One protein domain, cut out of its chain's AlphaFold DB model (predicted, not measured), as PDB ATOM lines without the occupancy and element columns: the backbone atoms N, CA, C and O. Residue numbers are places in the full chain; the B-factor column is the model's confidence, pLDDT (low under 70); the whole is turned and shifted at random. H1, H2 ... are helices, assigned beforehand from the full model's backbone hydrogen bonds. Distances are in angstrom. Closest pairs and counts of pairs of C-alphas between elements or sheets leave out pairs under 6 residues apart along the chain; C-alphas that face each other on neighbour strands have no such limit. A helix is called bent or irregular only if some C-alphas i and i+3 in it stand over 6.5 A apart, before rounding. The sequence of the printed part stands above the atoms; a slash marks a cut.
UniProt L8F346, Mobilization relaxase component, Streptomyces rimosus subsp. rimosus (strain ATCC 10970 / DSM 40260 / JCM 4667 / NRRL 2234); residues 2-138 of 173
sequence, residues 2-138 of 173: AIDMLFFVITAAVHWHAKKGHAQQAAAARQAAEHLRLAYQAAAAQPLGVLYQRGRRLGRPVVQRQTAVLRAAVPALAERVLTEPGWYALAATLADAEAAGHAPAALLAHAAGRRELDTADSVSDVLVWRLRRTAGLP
ATOM      1  N   ALA A   2      48.902 -13.658 -94.143       59.84
ATOM      2  CA  ALA A   2      47.894 -14.716 -93.929       59.84
ATOM      3  C   ALA A   2      48.196 -15.660 -92.741       59.84
ATOM      4  O   ALA A   2      47.284 -16.097 -92.047       59.84
ATOM      5  N   ILE A   3      49.479 -15.939 -92.482       62.09
ATOM      6  CA  ILE A   3      49.916 -16.839 -91.400       62.09
ATOM      7  C   ILE A   3      49.651 -16.223 -90.011       62.09
ATOM      8  O   ILE A   3      49.118 -16.906 -89.142       62.09
ATOM      9  N   ASP A   4      49.914 -14.926 -89.820       61.19
ATOM     10  CA  ASP A   4      49.580 -14.191 -88.585       61.19
ATOM     11  C   ASP A   4      48.078 -14.181 -88.279       61.19
ATOM     12  O   ASP A   4      47.658 -14.381 -87.138       61.19
ATOM     13  N   MET A   5      47.248 -13.997 -89.310       68.00
ATOM     14  CA  MET A   5      45.795 -13.967 -89.145       68.00
ATOM     15  C   MET A   5      45.246 -15.330 -88.692       68.00
ATOM     16  O   MET A   5      44.345 -15.388 -87.854       68.00
ATOM     17  N   LEU A   6      45.823 -16.428 -89.189       65.88
ATOM     18  CA  LEU A   6      45.447 -17.785 -88.791       65.88
ATOM     19  C   LEU A   6      45.794 -18.067 -87.319       65.88
ATOM     20  O   LEU A   6      44.962 -18.605 -86.586       65.88
ATOM     21  N   PHE A   7      46.981 -17.653 -86.864       67.00
ATOM     22  CA  PHE A   7      47.377 -17.777 -85.456       67.00
ATOM     23  C   PHE A   7      46.441 -17.001 -84.528       67.00
ATOM     24  O   PHE A   7      46.019 -17.522 -83.490       67.00
ATOM     25  N   PHE A   8      46.049 -15.786 -84.916       70.94
ATOM     26  CA  PHE A   8      45.129 -14.975 -84.125       70.94
ATOM     27  C   PHE A   8      43.754 -15.647 -83.973       70.94
ATOM     28  O   PHE A   8      43.226 -15.729 -82.864       70.94
ATOM     29  N   VAL A   9      43.205 -16.204 -85.061       70.69
ATOM     30  CA  VAL A   9      41.911 -16.912 -85.047       70.69
ATOM     31  C   VAL A   9      41.957 -18.161 -84.165       70.69
ATOM     32  O   VAL A   9      41.040 -18.373 -83.370       70.69
ATOM     33  N   ILE A  10      43.025 -18.961 -84.240       67.81
ATOM     34  CA  ILE A  10      43.180 -20.163 -83.402       67.81
ATOM     35  C   ILE A  10      43.275 -19.778 -81.921       67.81
ATOM     36  O   ILE A  10      42.585 -20.359 -81.084       67.81
ATOM     37  N   THR A  11      44.069 -18.759 -81.587       67.88
ATOM     38  CA  THR A  11      44.250 -18.314 -80.196       67.88
ATOM     39  C   THR A  11      42.957 -17.722 -79.632       67.88
ATOM     40  O   THR A  11      42.570 -18.044 -78.510       67.88
ATOM     41  N   ALA A  12      42.232 -16.924 -80.423       67.25
ATOM     42  CA  ALA A  12      40.925 -16.390 -80.052       67.25
ATOM     43  C   ALA A  12      39.871 -17.498 -79.876       67.25
ATOM     44  O   ALA A  12      39.085 -17.442 -78.930       67.25
ATOM     45  N   ALA A  13      39.878 -18.527 -80.727       61.78
ATOM     46  CA  ALA A  13      38.988 -19.679 -80.603       61.78
ATOM     47  C   ALA A  13      39.294 -20.510 -79.347       61.78
ATOM     48  O   ALA A  13      38.372 -20.838 -78.603       61.78
ATOM     49  N   VAL A  14      40.570 -20.783 -79.053       63.81
ATOM     50  CA  VAL A  14      40.993 -21.489 -77.829       63.81
ATOM     51  C   VAL A  14      40.652 -20.674 -76.579       63.81
ATOM     52  O   VAL A  14      40.118 -21.222 -75.618       63.81
ATOM     53  N   HIS A  15      40.884 -19.360 -76.595       66.81
ATOM     54  CA  HIS A  15      40.599 -18.481 -75.459       66.81
ATOM     55  C   HIS A  15      39.090 -18.290 -75.232       66.81
ATOM     56  O   HIS A  15      38.626 -18.313 -74.091       66.81
ATOM     57  N   TRP A  16      38.299 -18.182 -76.308       67.12
ATOM     58  CA  TRP A  16      36.838 -18.257 -76.229       67.12
ATOM     59  C   TRP A  16      36.435 -19.595 -75.621       67.12
ATOM     60  O   TRP A  16      35.653 -19.617 -74.674       67.12
ATOM     61  N   HIS A  17      36.961 -20.708 -76.132       60.97
ATOM     62  CA  HIS A  17      36.563 -22.040 -75.698       60.97
ATOM     63  C   HIS A  17      36.916 -22.304 -74.230       60.97
ATOM     64  O   HIS A  17      36.068 -22.800 -73.494       60.97
ATOM     65  N   ALA A  18      38.085 -21.854 -73.767       64.12
ATOM     66  CA  ALA A  18      38.468 -21.876 -72.355       64.12
ATOM     67  C   ALA A  18      37.520 -21.018 -71.499       64.12
ATOM     68  O   ALA A  18      36.982 -21.489 -70.497       64.12
ATOM     69  N   LYS A  19      37.211 -19.788 -71.934       67.81
ATOM     70  CA  LYS A  19      36.267 -18.897 -71.238       67.81
ATOM     71  C   LYS A  19      34.838 -19.465 -71.195       67.81
ATOM     72  O   LYS A  19      34.175 -19.369 -70.163       67.81
ATOM     73  N   LYS A  20      34.368 -20.097 -72.280       66.94
ATOM     74  CA  LYS A  20      33.079 -20.817 -72.344       66.94
ATOM     75  C   LYS A  20      33.088 -22.062 -71.455       66.94
ATOM     76  O   LYS A  20      32.103 -22.301 -70.766       66.94
ATOM     77  N   GLY A  21      34.187 -22.813 -71.435       70.00
ATOM     78  CA  GLY A  21      34.369 -23.992 -70.591       70.00
ATOM     79  C   GLY A  21      34.295 -23.646 -69.106       70.00
ATOM     80  O   GLY A  21      33.532 -24.270 -68.376       70.00
ATOM     81  N   HIS A  22      34.977 -22.584 -68.668       70.94
ATOM     82  CA  HIS A  22      34.869 -22.094 -67.290       70.94
ATOM     83  C   HIS A  22      33.464 -21.588 -66.950       70.94
ATOM     84  O   HIS A  22      32.973 -21.837 -65.850       70.94
ATOM     85  N   ALA A  23      32.779 -20.927 -67.889       77.38
ATOM     86  CA  ALA A  23      31.392 -20.516 -67.686       77.38
ATOM     87  C   ALA A  23      30.450 -21.725 -67.524       77.38
ATOM     88  O   ALA A  23      29.574 -21.708 -66.658       77.38
ATOM     89  N   GLN A  24      30.658 -22.787 -68.306       79.56
ATOM     90  CA  GLN A  24      29.892 -24.029 -68.214       79.56
ATOM     91  C   GLN A  24      30.205 -24.804 -66.928       79.56
ATOM     92  O   GLN A  24      29.283 -25.267 -66.266       79.56
ATOM     93  N   GLN A  25      31.476 -24.884 -66.525       79.62
ATOM     94  CA  GLN A  25      31.885 -25.469 -65.244       79.62
ATOM     95  C   GLN A  25      31.272 -24.708 -64.065       79.62
ATOM     96  O   GLN A  25      30.731 -25.328 -63.154       79.62
ATOM     97  N   ALA A  26      31.287 -23.374 -64.097       79.81
ATOM     98  CA  ALA A  26      30.664 -22.557 -63.060       79.81
ATOM     99  C   ALA A  26      29.137 -22.739 -63.018       79.81
ATOM    100  O   ALA A  26      28.552 -22.751 -61.937       79.81
ATOM    101  N   ALA A  27      28.485 -22.892 -64.175       81.44
ATOM    102  CA  ALA A  27      27.054 -23.184 -64.244       81.44
ATOM    103  C   ALA A  27      26.723 -24.576 -63.687       81.44
ATOM    104  O   ALA A  27      25.835 -24.693 -62.845       81.44
ATOM    105  N   ALA A  28      27.481 -25.602 -64.078       80.81
ATOM    106  CA  ALA A  28      27.321 -26.961 -63.569       80.81
ATOM    107  C   ALA A  28      27.593 -27.044 -62.057       80.81
ATOM    108  O   ALA A  28      26.844 -27.695 -61.335       80.81
ATOM    109  N   ALA A  29      28.610 -26.337 -61.551       78.56
ATOM    110  CA  ALA A  29      28.903 -26.267 -60.120       78.56
ATOM    111  C   ALA A  29      27.769 -25.599 -59.328       78.56
ATOM    112  O   ALA A  29      27.417 -26.077 -58.252       78.56
ATOM    113  N   ARG A  30      27.162 -24.529 -59.864       81.38
ATOM    114  CA  ARG A  30      25.986 -23.885 -59.252       81.38
ATOM    115  C   ARG A  30      24.787 -24.832 -59.197       81.38
ATOM    116  O   ARG A  30      24.214 -24.994 -58.126       81.38
ATOM    117  N   GLN A  31      24.482 -25.519 -60.297       83.88
ATOM    118  CA  GLN A  31      23.406 -26.518 -60.336       83.88
ATOM    119  C   GLN A  31      23.662 -27.674 -59.360       83.88
ATOM    120  O   GLN A  31      22.776 -28.061 -58.603       83.88
ATOM    121  N   ALA A  32      24.887 -28.203 -59.315       81.19
ATOM    122  CA  ALA A  32      25.252 -29.248 -58.364       81.19
ATOM    123  C   ALA A  32      25.114 -28.769 -56.909       81.19
ATOM    124  O   ALA A  32      24.584 -29.501 -56.073       81.19
ATOM    125  N   ALA A  33      25.535 -27.537 -56.604       81.88
ATOM    126  CA  ALA A  33      25.365 -26.948 -55.278       81.88
ATOM    127  C   ALA A  33      23.881 -26.797 -54.903       81.88
ATOM    128  O   ALA A  33      23.512 -27.106 -53.776       81.88
ATOM    129  N   GLU A  34      23.022 -26.382 -55.835       83.06
ATOM    130  CA  GLU A  34      21.569 -26.318 -55.628       83.06
ATOM    131  C   GLU A  34      20.972 -27.700 -55.339       83.06
ATOM    132  O   GLU A  34      20.251 -27.862 -54.353       83.06
ATOM    133  N   HIS A  35      21.327 -28.721 -56.123       79.81
ATOM    134  CA  HIS A  35      20.872 -30.092 -55.876       79.81
ATOM    135  C   HIS A  35      21.331 -30.623 -54.511       79.81
ATOM    136  O   HIS A  35      20.534 -31.220 -53.785       79.81
ATOM    137  N   LEU A  36      22.587 -30.370 -54.128       82.75
ATOM    138  CA  LEU A  36      23.106 -30.749 -52.812       82.75
ATOM    139  C   LEU A  36      22.400 -30.002 -51.677       82.75
ATOM    140  O   LEU A  36      22.110 -30.612 -50.650       82.75
ATOM    141  N   ARG A  37      22.079 -28.713 -51.854       78.06
ATOM    142  CA  ARG A  37      21.312 -27.930 -50.871       78.06
ATOM    143  C   ARG A  37      19.916 -28.501 -50.673       78.06
ATOM    144  O   ARG A  37      19.512 -28.685 -49.532       78.06
ATOM    145  N   LEU A  38      19.207 -28.831 -51.751       81.69
ATOM    146  CA  LEU A  38      17.867 -29.422 -51.666       81.69
ATOM    147  C   LEU A  38      17.894 -30.796 -50.986       81.69
ATOM    148  O   LEU A  38      17.099 -31.053 -50.082       81.69
ATOM    149  N   ALA A  39      18.843 -31.654 -51.368       80.50
ATOM    150  CA  ALA A  39      19.024 -32.955 -50.731       80.50
ATOM    151  C   ALA A  39      19.369 -32.812 -49.238       80.50
ATOM    152  O   ALA A  39      18.816 -33.528 -48.404       80.50
ATOM    153  N   TYR A  40      20.235 -31.856 -48.890       79.25
ATOM    154  CA  TYR A  40      20.585 -31.563 -47.504       79.25
ATOM    155  C   TYR A  40      19.392 -31.034 -46.708       79.25
ATOM    156  O   TYR A  40      19.142 -31.535 -45.620       79.25
ATOM    157  N   GLN A  41      18.634 -30.069 -47.232       81.62
ATOM    158  CA  GLN A  41      17.451 -29.526 -46.555       81.62
ATOM    159  C   GLN A  41      16.432 -30.628 -46.257       81.62
ATOM    160  O   GLN A  41      15.913 -30.695 -45.144       81.62
ATOM    161  N   ALA A  42      16.200 -31.534 -47.211       80.75
ATOM    162  CA  ALA A  42      15.328 -32.683 -47.009       80.75
ATOM    163  C   ALA A  42      15.863 -33.633 -45.921       80.75
ATOM    164  O   ALA A  42      15.117 -34.023 -45.025       80.75
ATOM    165  N   ALA A  43      17.156 -33.969 -45.956       82.06
ATOM    166  CA  ALA A  43      17.773 -34.871 -44.982       82.06
ATOM    167  C   ALA A  43      17.890 -34.257 -43.572       82.06
ATOM    168  O   ALA A  43      17.772 -34.962 -42.572       82.06
ATOM    169  N   ALA A  44      18.114 -32.945 -43.479       83.06
ATOM    170  CA  ALA A  44      18.308 -32.226 -42.223       83.06
ATOM    171  C   ALA A  44      16.987 -31.825 -41.546       83.06
ATOM    172  O   ALA A  44      16.994 -31.506 -40.355       83.06
ATOM    173  N   ALA A  45      15.859 -31.871 -42.264       87.75
ATOM    174  CA  ALA A  45      14.557 -31.448 -41.753       87.75
ATOM    175  C   ALA A  45      14.157 -32.177 -40.460       87.75
ATOM    176  O   ALA A  45      13.768 -31.535 -39.483       87.75
ATOM    177  N   GLN A  46      14.287 -33.506 -40.426       90.12
ATOM    178  CA  GLN A  46      13.959 -34.299 -39.239       90.12
ATOM    179  C   GLN A  46      14.897 -34.003 -38.055       90.12
ATOM    180  O   GLN A  46      14.384 -33.610 -37.002       90.12
ATOM    181  N   PRO A  47      16.234 -34.147 -38.169       88.31
ATOM    182  CA  PRO A  47      17.112 -33.963 -37.015       88.31
ATOM    183  C   PRO A  47      17.106 -32.524 -36.481       88.31
ATOM    184  O   PRO A  47      17.038 -32.306 -35.267       88.31
ATOM    185  N   LEU A  48      17.084 -31.517 -37.363       91.06
ATOM    186  CA  LEU A  48      16.947 -30.121 -36.933       91.06
ATOM    187  C   LEU A  48      15.566 -29.851 -36.330       91.06
ATOM    188  O   LEU A  48      15.468 -29.115 -35.350       91.06
ATOM    189  N   GLY A  49      14.509 -30.481 -36.849       93.25
ATOM    190  CA  GLY A  49      13.159 -30.388 -36.297       93.25
ATOM    191  C   GLY A  49      13.065 -30.919 -34.863       93.25
ATOM    192  O   GLY A  49      12.469 -30.267 -34.003       93.25
ATOM    193  N   VAL A  50      13.699 -32.057 -34.571       93.31
ATOM    194  CA  VAL A  50      13.755 -32.622 -33.210       93.31
ATOM    195  C   VAL A  50      14.501 -31.686 -32.258       93.31
ATOM    196  O   VAL A  50      13.990 -31.380 -31.174       93.31
ATOM    197  N   LEU A  51      15.665 -31.170 -32.664       94.69
ATOM    198  CA  LEU A  51      16.432 -30.215 -31.854       94.69
ATOM    199  C   LEU A  51      15.689 -28.904 -31.643       94.69
ATOM    200  O   LEU A  51      15.687 -28.372 -30.534       94.69
ATOM    201  N   TYR A  52      15.012 -28.406 -32.674       95.31
ATOM    202  CA  TYR A  52      14.173 -27.223 -32.573       95.31
ATOM    203  C   TYR A  52      13.077 -27.423 -31.518       95.31
ATOM    204  O   TYR A  52      12.931 -26.597 -30.616       95.31
ATOM    205  N   GLN A  53      12.352 -28.545 -31.565       95.31
ATOM    206  CA  GLN A  53      11.316 -28.856 -30.573       95.31
ATOM    207  C   GLN A  53      11.888 -28.996 -29.160       95.31
ATOM    208  O   GLN A  53      11.292 -28.496 -28.204       95.31
ATOM    209  N   ARG A  54      13.059 -29.625 -29.009       93.81
ATOM    210  CA  ARG A  54      13.751 -29.713 -27.716       93.81
ATOM    211  C   ARG A  54      14.134 -28.327 -27.198       93.81
ATOM    212  O   ARG A  54      13.828 -28.002 -26.055       93.81
ATOM    213  N   GLY A  55      14.711 -27.489 -28.052       94.50
ATOM    214  CA  GLY A  55      15.085 -26.113 -27.739       94.50
ATOM    215  C   GLY A  55      13.909 -25.264 -27.274       94.50
ATOM    216  O   GLY A  55      14.016 -24.524 -26.299       94.50
ATOM    217  N   ARG A  56      12.749 -25.426 -27.918       95.62
ATOM    218  CA  ARG A  56      11.493 -24.759 -27.536       95.62
ATOM    219  C   ARG A  56      10.955 -25.198 -26.173       95.62
ATOM    220  O   ARG A  56      10.194 -24.448 -25.568       95.62
ATOM    221  N   ARG A  57      11.325 -26.394 -25.706       95.50
ATOM    222  CA  ARG A  57      10.941 -26.948 -24.398       95.50
ATOM    223  C   ARG A  57      11.945 -26.624 -23.289       95.50
ATOM    224  O   ARG A  57      11.665 -26.926 -22.131       95.50
ATOM    225  N   LEU A  58      13.090 -26.015 -23.609       94.81
ATOM    226  CA  LEU A  58      14.050 -25.581 -22.599       94.81
ATOM    227  C   LEU A  58      13.426 -24.530 -21.673       94.81
ATOM    228  O   LEU A  58      12.699 -23.633 -22.103       94.81
ATOM    229  N   GLY A  59      13.757 -24.611 -20.385       95.56
ATOM    230  CA  GLY A  59      13.352 -23.596 -19.416       95.56
ATOM    231  C   GLY A  59      13.941 -22.225 -19.760       95.56
ATOM    232  O   GLY A  59      15.082 -22.123 -20.216       95.56
ATOM    233  N   ARG A  60      13.193 -21.147 -19.479       95.56
ATOM    234  CA  ARG A  60      13.645 -19.762 -19.727       95.56
ATOM    235  C   ARG A  60      15.058 -19.452 -19.204       95.56
ATOM    236  O   ARG A  60      15.807 -18.834 -19.959       95.56
ATOM    237  N   PRO A  61      15.468 -19.882 -17.991       96.88
ATOM    238  CA  PRO A  61      16.819 -19.606 -17.496       96.88
ATOM    239  C   PRO A  61      17.918 -20.230 -18.364       96.88
ATOM    240  O   PRO A  61      18.972 -19.628 -18.559       96.88
ATOM    241  N   VAL A  62      17.664 -21.419 -18.925       96.25
ATOM    242  CA  VAL A  62      18.614 -22.105 -19.812       96.25
ATOM    243  C   VAL A  62      18.731 -21.348 -21.129       96.25
ATOM    244  O   VAL A  62      19.839 -21.025 -21.545       96.25
ATOM    245  N   VAL A  63      17.608 -20.973 -21.749       96.44
ATOM    246  CA  VAL A  63      17.617 -20.194 -23.001       96.44
ATOM    247  C   VAL A  63      18.328 -18.849 -22.818       96.44
ATOM    248  O   VAL A  63      19.119 -18.450 -23.671       96.44
ATOM    249  N   GLN A  64      18.102 -18.161 -21.694       97.38
ATOM    250  CA  GLN A  64      18.791 -16.905 -21.371       97.38
ATOM    251  C   GLN A  64      20.301 -17.101 -21.209       97.38
ATOM    252  O   GLN A  64      21.077 -16.321 -21.760       97.38
ATOM    253  N   ARG A  65      20.725 -18.167 -20.516       97.00
ATOM    254  CA  ARG A  65      22.142 -18.527 -20.403       97.00
ATOM    255  C   ARG A  65      22.761 -18.771 -21.777       97.00
ATOM    256  O   ARG A  65      23.784 -18.167 -22.081       97.00
ATOM    257  N   GLN A  66      22.125 -19.581 -22.626       97.44
ATOM    258  CA  GLN A  66      22.656 -19.860 -23.964       97.44
ATOM    259  C   GLN A  66      22.667 -18.614 -24.858       97.44
ATOM    260  O   GLN A  66      23.599 -18.421 -25.633       97.44
ATOM    261  N   THR A  67      21.695 -17.711 -24.698       98.06
ATOM    262  CA  THR A  67      21.702 -16.398 -25.369       98.06
ATOM    263  C   THR A  67      22.923 -15.572 -24.957       98.06
ATOM    264  O   THR A  67      23.586 -14.975 -25.805       98.06
ATOM    265  N   ALA A  68      23.249 -15.549 -23.661       97.94
ATOM    266  CA  ALA A  68      24.434 -14.856 -23.161       97.94
ATOM    267  C   ALA A  68      25.732 -15.495 -23.680       97.94
ATOM    268  O   ALA A  68      26.633 -14.772 -24.102       97.94
ATOM    269  N   VAL A  69      25.803 -16.832 -23.728       97.81
ATOM    270  CA  VAL A  69      26.929 -17.567 -24.331       97.81
ATOM    271  C   VAL A  69      27.112 -17.183 -25.799       97.81
ATOM    272  O   VAL A  69      28.231 -16.870 -26.204       97.81
ATOM    273  N   LEU A  70      26.033 -17.161 -26.588       97.81
ATOM    274  CA  LEU A  70      26.077 -16.779 -28.001       97.81
ATOM    275  C   LEU A  70      26.627 -15.361 -28.182       97.81
ATOM    276  O   LEU A  70      27.555 -15.158 -28.965       97.81
ATOM    277  N   ARG A  71      26.087 -14.392 -27.434       97.88
ATOM    278  CA  ARG A  71      26.522 -12.988 -27.498       97.88
ATOM    279  C   ARG A  71      27.979 -12.802 -27.088       97.88
ATOM    280  O   ARG A  71      28.671 -11.995 -27.699       97.88
ATOM    281  N   ALA A  72      28.445 -13.545 -26.087       97.00
ATOM    282  CA  ALA A  72      29.827 -13.468 -25.628       97.00
ATOM    283  C   ALA A  72      30.812 -14.122 -26.612       97.00
ATOM    284  O   ALA A  72      31.879 -13.571 -26.870       97.00
ATOM    285  N   ALA A  73      30.468 -15.288 -27.162       95.75
ATOM    286  CA  ALA A  73      31.372 -16.066 -28.007       95.75
ATOM    287  C   ALA A  73      31.426 -15.571 -29.459       95.75
ATOM    288  O   ALA A  73      32.464 -15.699 -30.110       95.75
ATOM    289  N   VAL A  74      30.315 -15.043 -29.986       94.12
ATOM    290  CA  VAL A  74      30.187 -14.666 -31.404       94.12
ATOM    291  C   VAL A  74      29.413 -13.348 -31.570       94.12
ATOM    292  O   VAL A  74      28.377 -13.310 -32.238       94.12
ATOM    293  N   PRO A  75      29.893 -12.232 -30.991       94.56
ATOM    294  CA  PRO A  75      29.127 -10.986 -30.908       94.56
ATOM    295  C   PRO A  75      28.667 -10.457 -32.273       94.56
ATOM    296  O   PRO A  75      27.550  -9.966 -32.395       94.56
ATOM    297  N   ALA A  76      29.488 -10.617 -33.317       91.75
ATOM    298  CA  ALA A  76      29.176 -10.146 -34.667       91.75
ATOM    299  C   ALA A  76      28.000 -10.887 -35.333       91.75
ATOM    300  O   ALA A  76      27.304 -10.308 -36.162       91.75
ATOM    301  N   LEU A  77      27.772 -12.158 -34.983       91.62
ATOM    302  CA  LEU A  77      26.722 -12.993 -35.581       91.62
ATOM    303  C   LEU A  77      25.534 -13.215 -34.643       91.62
ATOM    304  O   LEU A  77      24.496 -13.700 -35.087       91.62
ATOM    305  N   ALA A  78      25.670 -12.864 -33.363       95.19
ATOM    306  CA  ALA A  78      24.705 -13.200 -32.328       95.19
ATOM    307  C   ALA A  78      23.291 -12.716 -32.658       95.19
ATOM    308  O   ALA A  78      22.363 -13.515 -32.657       95.19
ATOM    309  N   GLU A  79      23.122 -11.437 -32.996       95.31
ATOM    310  CA  GLU A  79      21.784 -10.895 -33.262       95.31
ATOM    311  C   GLU A  79      21.162 -11.489 -34.533       95.31
ATOM    312  O   GLU A  79      19.975 -11.804 -34.530       95.31
ATOM    313  N   ARG A  80      21.958 -11.758 -35.580       94.88
ATOM    314  CA  ARG A  80      21.480 -12.492 -36.764       94.88
ATOM    315  C   ARG A  80      20.977 -13.880 -36.361       94.88
ATOM    316  O   ARG A  80      19.825 -14.207 -36.628       94.88
ATOM    317  N   VAL A  81      21.802 -14.658 -35.662       95.81
ATOM    318  CA  VAL A  81      21.466 -16.019 -35.218       95.81
ATOM    319  C   VAL A  81      20.226 -16.035 -34.321       95.81
ATOM    320  O   VAL A  81      19.392 -16.920 -34.466       95.81
ATOM    321  N   LEU A  82      20.059 -15.054 -33.428       97.12
ATOM    322  CA  LEU A  82      18.888 -14.964 -32.546       97.12
ATOM    323  C   LEU A  82      17.574 -14.720 -33.301       97.12
ATOM    324  O   LEU A  82      16.510 -15.069 -32.789       97.12
ATOM    325  N   THR A  83      17.635 -14.137 -34.501       96.19
ATOM    326  CA  THR A  83      16.464 -13.958 -35.375       96.19
ATOM    327  C   THR A  83      16.189 -15.157 -36.282       96.19
ATOM    328  O   THR A  83      15.105 -15.245 -36.860       96.19
ATOM    329  N   GLU A  84      17.133 -16.095 -36.402       95.44
ATOM    330  CA  GLU A  84      16.970 -17.280 -37.240       95.44
ATOM    331  C   GLU A  84      16.071 -18.329 -36.555       95.44
ATOM    332  O   GLU A  84      16.152 -18.547 -35.340       95.44
ATOM    333  N   PRO A  85      15.226 -19.047 -37.320       90.62
ATOM    334  CA  PRO A  85      14.355 -20.082 -36.763       90.62
ATOM    335  C   PRO A  85      15.152 -21.213 -36.095       90.62
ATOM    336  O   PRO A  85      14.693 -21.793 -35.108       90.62
ATOM    337  N   GLY A  86      16.366 -21.494 -36.576       94.19
ATOM    338  CA  GLY A  86      17.248 -22.516 -36.016       94.19
ATOM    339  C   GLY A  86      17.892 -22.138 -34.676       94.19
ATOM    340  O   GLY A  86      18.556 -22.987 -34.078       94.19
ATOM    341  N   TRP A  87      17.663 -20.929 -34.133       97.56
ATOM    342  CA  TRP A  87      18.179 -20.539 -32.812       97.56
ATOM    343  C   TRP A  87      17.841 -21.562 -31.723       97.56
ATOM    344  O   TRP A  87      18.704 -21.950 -30.941       97.56
ATOM    345  N   TYR A  88      16.599 -22.051 -31.684       97.06
ATOM    346  CA  TYR A  88      16.200 -23.024 -30.666       97.06
ATOM    347  C   TYR A  88      16.941 -24.360 -30.819       97.06
ATOM    348  O   TYR A  88      17.332 -24.949 -29.812       97.06
ATOM    349  N   ALA A  89      17.205 -24.809 -32.049       96.69
ATOM    350  CA  ALA A  89      18.020 -26.000 -32.284       96.69
ATOM    351  C   ALA A  89      19.474 -25.790 -31.820       96.69
ATOM    352  O   ALA A  89      20.074 -26.687 -31.217       96.69
ATOM    353  N   LEU A  90      20.022 -24.587 -32.022       97.62
ATOM    354  CA  LEU A  90      21.346 -24.215 -31.523       97.62
ATOM    355  C   LEU A  90      21.388 -24.145 -29.993       97.62
ATOM    356  O   LEU A  90      22.313 -24.681 -29.391       97.62
ATOM    357  N   ALA A  91      20.378 -23.556 -29.353       98.00
ATOM    358  CA  ALA A  91      20.276 -23.493 -27.897       98.00
ATOM    359  C   ALA A  91      20.189 -24.893 -27.264       98.00
ATOM    360  O   ALA A  91      20.848 -25.143 -26.255       98.00
ATOM    361  N   ALA A  92      19.434 -25.815 -27.876       97.12
ATOM    362  CA  ALA A  92      19.422 -27.225 -27.479       97.12
ATOM    363  C   ALA A  92      20.806 -27.863 -27.624       97.12
ATOM    364  O   ALA A  92      21.299 -28.472 -26.686       97.12
ATOM    365  N   THR A  93      21.472 -27.640 -28.756       97.31
ATOM    366  CA  THR A  93      22.811 -28.190 -29.010       97.31
ATOM    367  C   THR A  93      23.864 -27.655 -28.034       97.31
ATOM    368  O   THR A  93      24.743 -28.401 -27.610       97.31
ATOM    369  N   LEU A  94      23.788 -26.377 -27.650       97.56
ATOM    370  CA  LEU A  94      24.668 -25.795 -26.633       97.56
ATOM    371  C   LEU A  94      24.426 -26.421 -25.255       97.56
ATOM    372  O   LEU A  94      25.390 -26.710 -24.549       97.56
ATOM    373  N   ALA A  95      23.163 -26.667 -24.894       96.50
ATOM    374  CA  ALA A  95      22.813 -27.352 -23.654       96.50
ATOM    375  C   ALA A  95      23.270 -28.823 -23.659       96.50
ATOM    376  O   ALA A  95      23.808 -29.286 -22.657       96.50
ATOM    377  N   ASP A  96      23.121 -29.532 -24.783       95.19
ATOM    378  CA  ASP A  96      23.611 -30.906 -24.952       95.19
ATOM    379  C   ASP A  96      25.148 -30.951 -24.825       95.19
ATOM    380  O   ASP A  96      25.696 -31.806 -24.131       95.19
ATOM    381  N   ALA A  97      25.859 -29.996 -25.435       95.69
ATOM    382  CA  ALA A  97      27.313 -29.890 -25.323       95.69
ATOM    383  C   ALA A  97      27.767 -29.572 -23.884       95.69
ATOM    384  O   ALA A  97      28.741 -30.161 -23.415       95.69
ATOM    385  N   GLU A  98      27.060 -28.681 -23.178       94.88
ATOM    386  CA  GLU A  98      27.295 -28.389 -21.753       94.88
ATOM    387  C   GLU A  98      27.088 -29.648 -20.897       94.88
ATOM    388  O   GLU A  98      27.934 -29.975 -20.065       94.88
ATOM    389  N   ALA A  99      26.009 -30.399 -21.144       93.88
ATOM    390  CA  ALA A  99      25.707 -31.650 -20.448       93.88
ATOM    391  C   ALA A  99      26.742 -32.754 -20.729       93.88
ATOM    392  O   ALA A  99      27.046 -33.550 -19.843       93.88
ATOM    393  N   ALA A 100      27.327 -32.766 -21.928       93.56
ATOM    394  CA  ALA A 100      28.445 -33.635 -22.296       93.56
ATOM    395  C   ALA A 100      29.806 -33.170 -21.729       93.56
ATOM    396  O   ALA A 100      30.830 -33.803 -21.984       93.56
ATOM    397  N   GLY A 101      29.843 -32.082 -20.949       95.19
ATOM    398  CA  GLY A 101      31.048 -31.584 -20.278       95.19
ATOM    399  C   GLY A 101      31.907 -30.635 -21.120       95.19
ATOM    400  O   GLY A 101      33.019 -30.292 -20.713       95.19
ATOM    401  N   HIS A 102      31.425 -30.183 -22.279       96.62
ATOM    402  CA  HIS A 102      32.127 -29.185 -23.084       96.62
ATOM    403  C   HIS A 102      31.868 -27.764 -22.582       96.62
ATOM    404  O   HIS A 102      30.796 -27.449 -22.076       96.62
ATOM    405  N   ALA A 103      32.837 -26.869 -22.797       96.19
ATOM    406  CA  ALA A 103      32.679 -25.435 -22.567       96.19
ATOM    407  C   ALA A 103      31.952 -24.779 -23.764       96.19
ATOM    408  O   ALA A 103      32.580 -24.591 -24.815       96.19
ATOM    409  N   PRO A 104      30.667 -24.385 -23.648       94.62
ATOM    410  CA  PRO A 104      29.858 -24.017 -24.812       94.62
ATOM    411  C   PRO A 104      30.361 -22.756 -25.522       94.62
ATOM    412  O   PRO A 104      30.373 -22.705 -26.747       94.62
ATOM    413  N   ALA A 105      30.859 -21.765 -24.773       95.94
ATOM    414  CA  ALA A 105      31.408 -20.531 -25.342       95.94
ATOM    415  C   ALA A 105      32.665 -20.785 -26.192       95.94
ATOM    416  O   ALA A 105      32.767 -20.289 -27.312       95.94
ATOM    417  N   ALA A 106      33.602 -21.593 -25.687       95.25
ATOM    418  CA  ALA A 106      34.829 -21.930 -26.407       95.25
ATOM    419  C   ALA A 106      34.533 -22.784 -27.648       95.25
ATOM    420  O   ALA A 106      35.078 -22.532 -28.724       95.25
ATOM    421  N   LEU A 107      33.622 -23.754 -27.514       94.75
ATOM    422  CA  LEU A 107      33.178 -24.594 -28.622       94.75
ATOM    423  C   LEU A 107      32.507 -23.760 -29.721       94.75
ATOM    424  O   LEU A 107      32.798 -23.941 -30.903       94.75
ATOM    425  N   LEU A 108      31.645 -22.820 -29.328       95.88
ATOM    426  CA  LEU A 108      30.929 -21.945 -30.243       95.88
ATOM    427  C   LEU A 108      31.865 -20.964 -30.955       95.88
ATOM    428  O   LEU A 108      31.786 -20.843 -32.176       95.88
ATOM    429  N   ALA A 109      32.799 -20.338 -30.235       94.69
ATOM    430  CA  ALA A 109      33.821 -19.479 -30.834       94.69
ATOM    431  C   ALA A 109      34.697 -20.255 -31.832       94.69
ATOM    432  O   ALA A 109      34.941 -19.791 -32.947       94.69
ATOM    433  N   HIS A 110      35.111 -21.477 -31.479       92.81
ATOM    434  CA  HIS A 110      35.877 -22.336 -32.378       92.81
ATOM    435  C   HIS A 110      35.074 -22.741 -33.626       92.81
ATOM    436  O   HIS A 110      35.600 -22.727 -34.740       92.81
ATOM    437  N   ALA A 111      33.795 -23.090 -33.466       92.12
ATOM    438  CA  ALA A 111      32.922 -23.435 -34.583       92.12
ATOM    439  C   ALA A 111      32.649 -22.238 -35.506       92.12
ATOM    440  O   ALA A 111      32.576 -22.416 -36.727       92.12
ATOM    441  N   ALA A 112      32.534 -21.038 -34.935       91.25
ATOM    442  CA  ALA A 112      32.325 -19.800 -35.673       91.25
ATOM    443  C   ALA A 112      33.586 -19.302 -36.391       91.25
ATOM    444  O   ALA A 112      33.490 -18.762 -37.488       91.25
ATOM    445  N   GLY A 113      34.770 -19.549 -35.824       86.81
ATOM    446  CA  GLY A 113      36.054 -19.146 -36.406       86.81
ATOM    447  C   GLY A 113      36.465 -19.900 -37.679       86.81
ATOM    448  O   GLY A 113      37.448 -19.527 -38.317       86.81
ATOM    449  N   ARG A 114      35.741 -20.954 -38.086       79.75
ATOM    450  CA  ARG A 114      35.999 -21.649 -39.362       79.75
ATOM    451  C   ARG A 114      35.282 -20.923 -40.515       79.75
ATOM    452  O   ARG A 114      34.081 -20.670 -40.412       79.75
ATOM    453  N   ARG A 115      35.976 -20.665 -41.638       67.69
ATOM    454  CA  ARG A 115      35.379 -20.149 -42.903       67.69
ATOM    455  C   ARG A 115      34.173 -21.004 -43.353       67.69
ATOM    456  O   ARG A 115      34.096 -22.175 -42.992       67.69
ATOM    457  N   GLU A 116      33.228 -20.562 -44.182       72.62
ATOM    458  CA  GLU A 116      32.547 -19.265 -44.331       72.62
ATOM    459  C   GLU A 116      31.193 -19.406 -43.609       72.62
ATOM    460  O   GLU A 116      30.484 -20.383 -43.854       72.62
ATOM    461  N   LEU A 117      30.832 -18.490 -42.706       83.12
ATOM    462  CA  LEU A 117      29.462 -18.424 -42.169       83.12
ATOM    463  C   LEU A 117      28.602 -17.401 -42.915       83.12
ATOM    464  O   LEU A 117      27.383 -17.523 -42.939       83.12
ATOM    465  N   ASP A 118      29.230 -16.425 -43.569       73.25
ATOM    466  CA  ASP A 118      28.528 -15.309 -44.207       73.25
ATOM    467  C   ASP A 118      27.727 -15.738 -45.442       73.25
ATOM    468  O   ASP A 118      26.698 -15.141 -45.747       73.25
ATOM    469  N   THR A 119      28.165 -16.808 -46.112       75.75
ATOM    470  CA  THR A 119      27.506 -17.410 -47.281       75.75
ATOM    471  C   THR A 119      26.491 -18.493 -46.909       75.75
ATOM    472  O   THR A 119      25.889 -19.094 -47.799       75.75
ATOM    473  N   ALA A 120      26.289 -18.763 -45.615       81.25
ATOM    474  CA  ALA A 120      25.325 -19.755 -45.164       81.25
ATOM    475  C   ALA A 120      23.886 -19.235 -45.293       81.25
ATOM    476  O   ALA A 120      23.576 -18.125 -44.849       81.25
ATOM    477  N   ASP A 121      23.002 -20.090 -45.818       80.56
ATOM    478  CA  ASP A 121      21.553 -19.846 -45.856       80.56
ATOM    479  C   ASP A 121      20.968 -19.719 -44.431       80.56
ATOM    480  O   ASP A 121      20.039 -18.952 -44.202       80.56
ATOM    481  N   SER A 122      21.545 -20.448 -43.466       89.25
ATOM    482  CA  SER A 122      21.183 -20.440 -42.042       89.25
ATOM    483  C   SER A 122      22.442 -20.612 -41.193       89.25
ATOM    484  O   SER A 122      23.083 -21.671 -41.212       89.25
ATOM    485  N   VAL A 123      22.834 -19.565 -40.464       92.88
ATOM    486  CA  VAL A 123      24.039 -19.589 -39.620       92.88
ATOM    487  C   VAL A 123      23.824 -20.521 -38.429       92.88
ATOM    488  O   VAL A 123      24.721 -21.294 -38.081       92.88
ATOM    489  N   SER A 124      22.628 -20.509 -37.838       94.75
ATOM    490  CA  SER A 124      22.259 -21.364 -36.714       94.75
ATOM    491  C   SER A 124      22.384 -22.848 -37.052       94.75
ATOM    492  O   SER A 124      22.940 -23.599 -36.252       94.75
ATOM    493  N   ASP A 125      21.957 -23.271 -38.244       91.69
ATOM    494  CA  ASP A 125      21.975 -24.694 -38.619       91.69
ATOM    495  C   ASP A 125      23.400 -25.184 -38.894       91.69
ATOM    496  O   ASP A 125      23.781 -26.290 -38.495       91.69
ATOM    497  N   VAL A 126      24.228 -24.336 -39.513       91.81
ATOM    498  CA  VAL A 126      25.656 -24.631 -39.696       91.81
ATOM    499  C   VAL A 126      26.351 -24.755 -38.342       91.81
ATOM    500  O   VAL A 126      27.143 -25.683 -38.140       91.81
ATOM    501  N   LEU A 127      26.054 -23.857 -37.399       94.56
ATOM    502  CA  LEU A 127      26.614 -23.920 -36.051       94.56
ATOM    503  C   LEU A 127      26.159 -25.182 -35.310       94.56
ATOM    504  O   LEU A 127      27.012 -25.854 -34.735       94.56
ATOM    505  N   VAL A 128      24.882 -25.570 -35.393       95.00
ATOM    506  CA  VAL A 128      24.377 -26.840 -34.831       95.00
ATOM    507  C   VAL A 128      25.214 -28.017 -35.325       95.00
ATOM    508  O   VAL A 128      25.780 -28.760 -34.520       95.00
ATOM    509  N   TRP A 129      25.363 -28.160 -36.643       90.31
ATOM    510  CA  TRP A 129      26.123 -29.264 -37.228       90.31
ATOM    511  C   TRP A 129      27.597 -29.260 -36.791       90.31
ATOM    512  O   TRP A 129      28.148 -30.306 -36.426       90.31
ATOM    513  N   ARG A 130      28.247 -28.086 -36.777       92.25
ATOM    514  CA  ARG A 130      29.654 -27.954 -36.358       92.25
ATOM    515  C   ARG A 130      29.840 -28.299 -34.888       92.25
ATOM    516  O   ARG A 130      30.811 -28.987 -34.560       92.25
ATOM    517  N   LEU A 131      28.945 -27.828 -34.022       94.06
ATOM    518  CA  LEU A 131      29.001 -28.087 -32.586       94.06
ATOM    519  C   LEU A 131      28.816 -29.572 -32.319       94.06
ATOM    520  O   LEU A 131      29.680 -30.154 -31.672       94.06
ATOM    521  N   ARG A 132      27.782 -30.201 -32.892       92.94
ATOM    522  CA  ARG A 132      27.545 -31.641 -32.709       92.94
ATOM    523  C   ARG A 132      28.739 -32.474 -33.157       92.94
ATOM    524  O   ARG A 132      29.223 -33.296 -32.391       92.94
ATOM    525  N   ARG A 133      29.302 -32.192 -34.339       90.50
ATOM    526  CA  ARG A 133      30.505 -32.890 -34.825       90.50
ATOM    527  C   ARG A 133      31.717 -32.690 -33.911       90.50
ATOM    528  O   ARG A 133      32.469 -33.629 -33.692       90.50
ATOM    529  N   THR A 134      31.942 -31.472 -33.426       91.62
ATOM    530  CA  THR A 134      33.144 -31.145 -32.637       91.62
ATOM    531  C   THR A 134      33.036 -31.646 -31.194       91.62
ATOM    532  O   THR A 134      34.045 -32.026 -30.613       91.62
ATOM    533  N   ALA A 135      31.824 -31.686 -30.641       91.94
ATOM    534  CA  ALA A 135      31.518 -32.233 -29.321       91.94
ATOM    535  C   ALA A 135      31.227 -33.747 -29.334       91.94
ATOM    536  O   ALA A 135      30.882 -34.314 -28.307       91.94
ATOM    537  N   GLY A 136      31.317 -34.417 -30.490       90.62
ATOM    538  CA  GLY A 136      31.008 -35.847 -30.596       90.62
ATOM    539  C   GLY A 136      29.554 -36.204 -30.259       90.62
ATOM    540  O   GLY A 136      29.284 -37.336 -29.873       90.62
ATOM    541  N   LEU A 137      28.621 -35.254 -30.395       89.75
ATOM    542  CA  LEU A 137      27.199 -35.492 -30.153       89.75
ATOM    543  C   LEU A 137      26.597 -36.334 -31.294       89.75
ATOM    544  O   LEU A 137      26.994 -36.150 -32.453       89.75
ATOM    545  N   PRO A 138      25.609 -37.207 -31.013       83.50
ATOM    546  CA  PRO A 138      24.976 -38.052 -32.023       83.50
ATOM    547  C   PRO A 138      24.456 -37.243 -33.215       83.50
ATOM    548  O   PRO A 138      23.819 -36.202 -33.045       83.50
TER     549      PRO A 138
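AT A GLANCE: This is residues 2 to 138 of the 173 residues of the protein "Mobilization relaxase component" of Streptomyces rimosus subsp. rimosus (strain ATCC 10970 / DSM 40260 / JCM 4667 / NRRL 2234) (UniProt L8F346). A long helical arm sticks out from a compact head of short, mostly crossed helices. The free part of the arm is residues 2 to 36 and 38 to 43 of H1; past a bend, its shorter arm H1b joins the head, where H4 and H6 run side by side, H1b and H2 cross H4, H5 packs on H2 and H6, and H3 folds back along H2. The printed part has 137 residues with six named helices, H1 to H6 in order, and no named strand: all helix. It is extended, with a radius of gyration of the C-alphas of 22.5 A and spans of 82 by 29 by 27 A, and the arm makes the length.

HOW THE PARTS SIT: By its hydrogen bonds H1, residues 2 to 57, was assigned as one helix, but it is bent: C-alphas 43 and 46 are 6.9 A apart. Its arms, H1a at residues 2 to 43 and H1b at residues 46 to 57, stand at a steep tilt of 50 degrees. H1a touches no helix. H1b touches H4, residues 87 to 99, about perpendicular at 81 degrees, with the C-alphas of Tyr 52 and Ala 89 closest at 4.0 A. H2, residues 60 to 73, touches H4 with residues 62 to 67 alone, at 89 degrees, about perpendicular; the closest C-alphas are those of Gln 66 and Ala 91, 5.9 A apart. H2 and H3, residues 75 to 83, form a helical hairpin at 37 degrees, only just a steep tilt, with C-alphas 71 and 78 closest at 5.2 A. H3 is irregular: C-alphas 76 and 79 are 7.6 A apart. H5, residues 104 to 112, touches H2, the C-alphas of Ala 73 and Ala 109 coming closest at 5.1 A, but touches H4 only at the corner. H6, residues 123 to 134, touches H4 at a shallow tilt of 20 degrees, the same way, with C-alphas 90 and 128 closest at 5.2 A. H6 also touches H5, where C-alphas 111 and 130 are closest at 5.9 A. Every O i to N i+4 pair is within hydrogen-bond range in H1a, H1b, H2, H4, H5 and H6, and 3 of 5 in H3.

IN THESE COORDINATES: H1a begins at C-alpha 2, (47.894, -14.716, -93.929), and measures 60.9 A to C-alpha 43, (17.773, -34.871, -44.982). H1b measures 16.8 A, H2 19.9 A, H3 13.8 A, H4 18.2 A and H5 11.9 A. H6 measures 16.3 A and ends at C-alpha 134, (33.144, -31.145, -32.637).

THE WHOLE: The C-alphas farthest apart, those of Ala 2 and Pro 61, are 82.7 A apart. Without the stretches that stand free, 96 residues span 31 by 28 by 26 A. The printed part has no cut; the link from H5 to H6, 10 residues, is short, and the other links are tight. The mean pLDDT of the printed part is 86.8; residues 2 to 7, 10 to 20 and 115 are under 70.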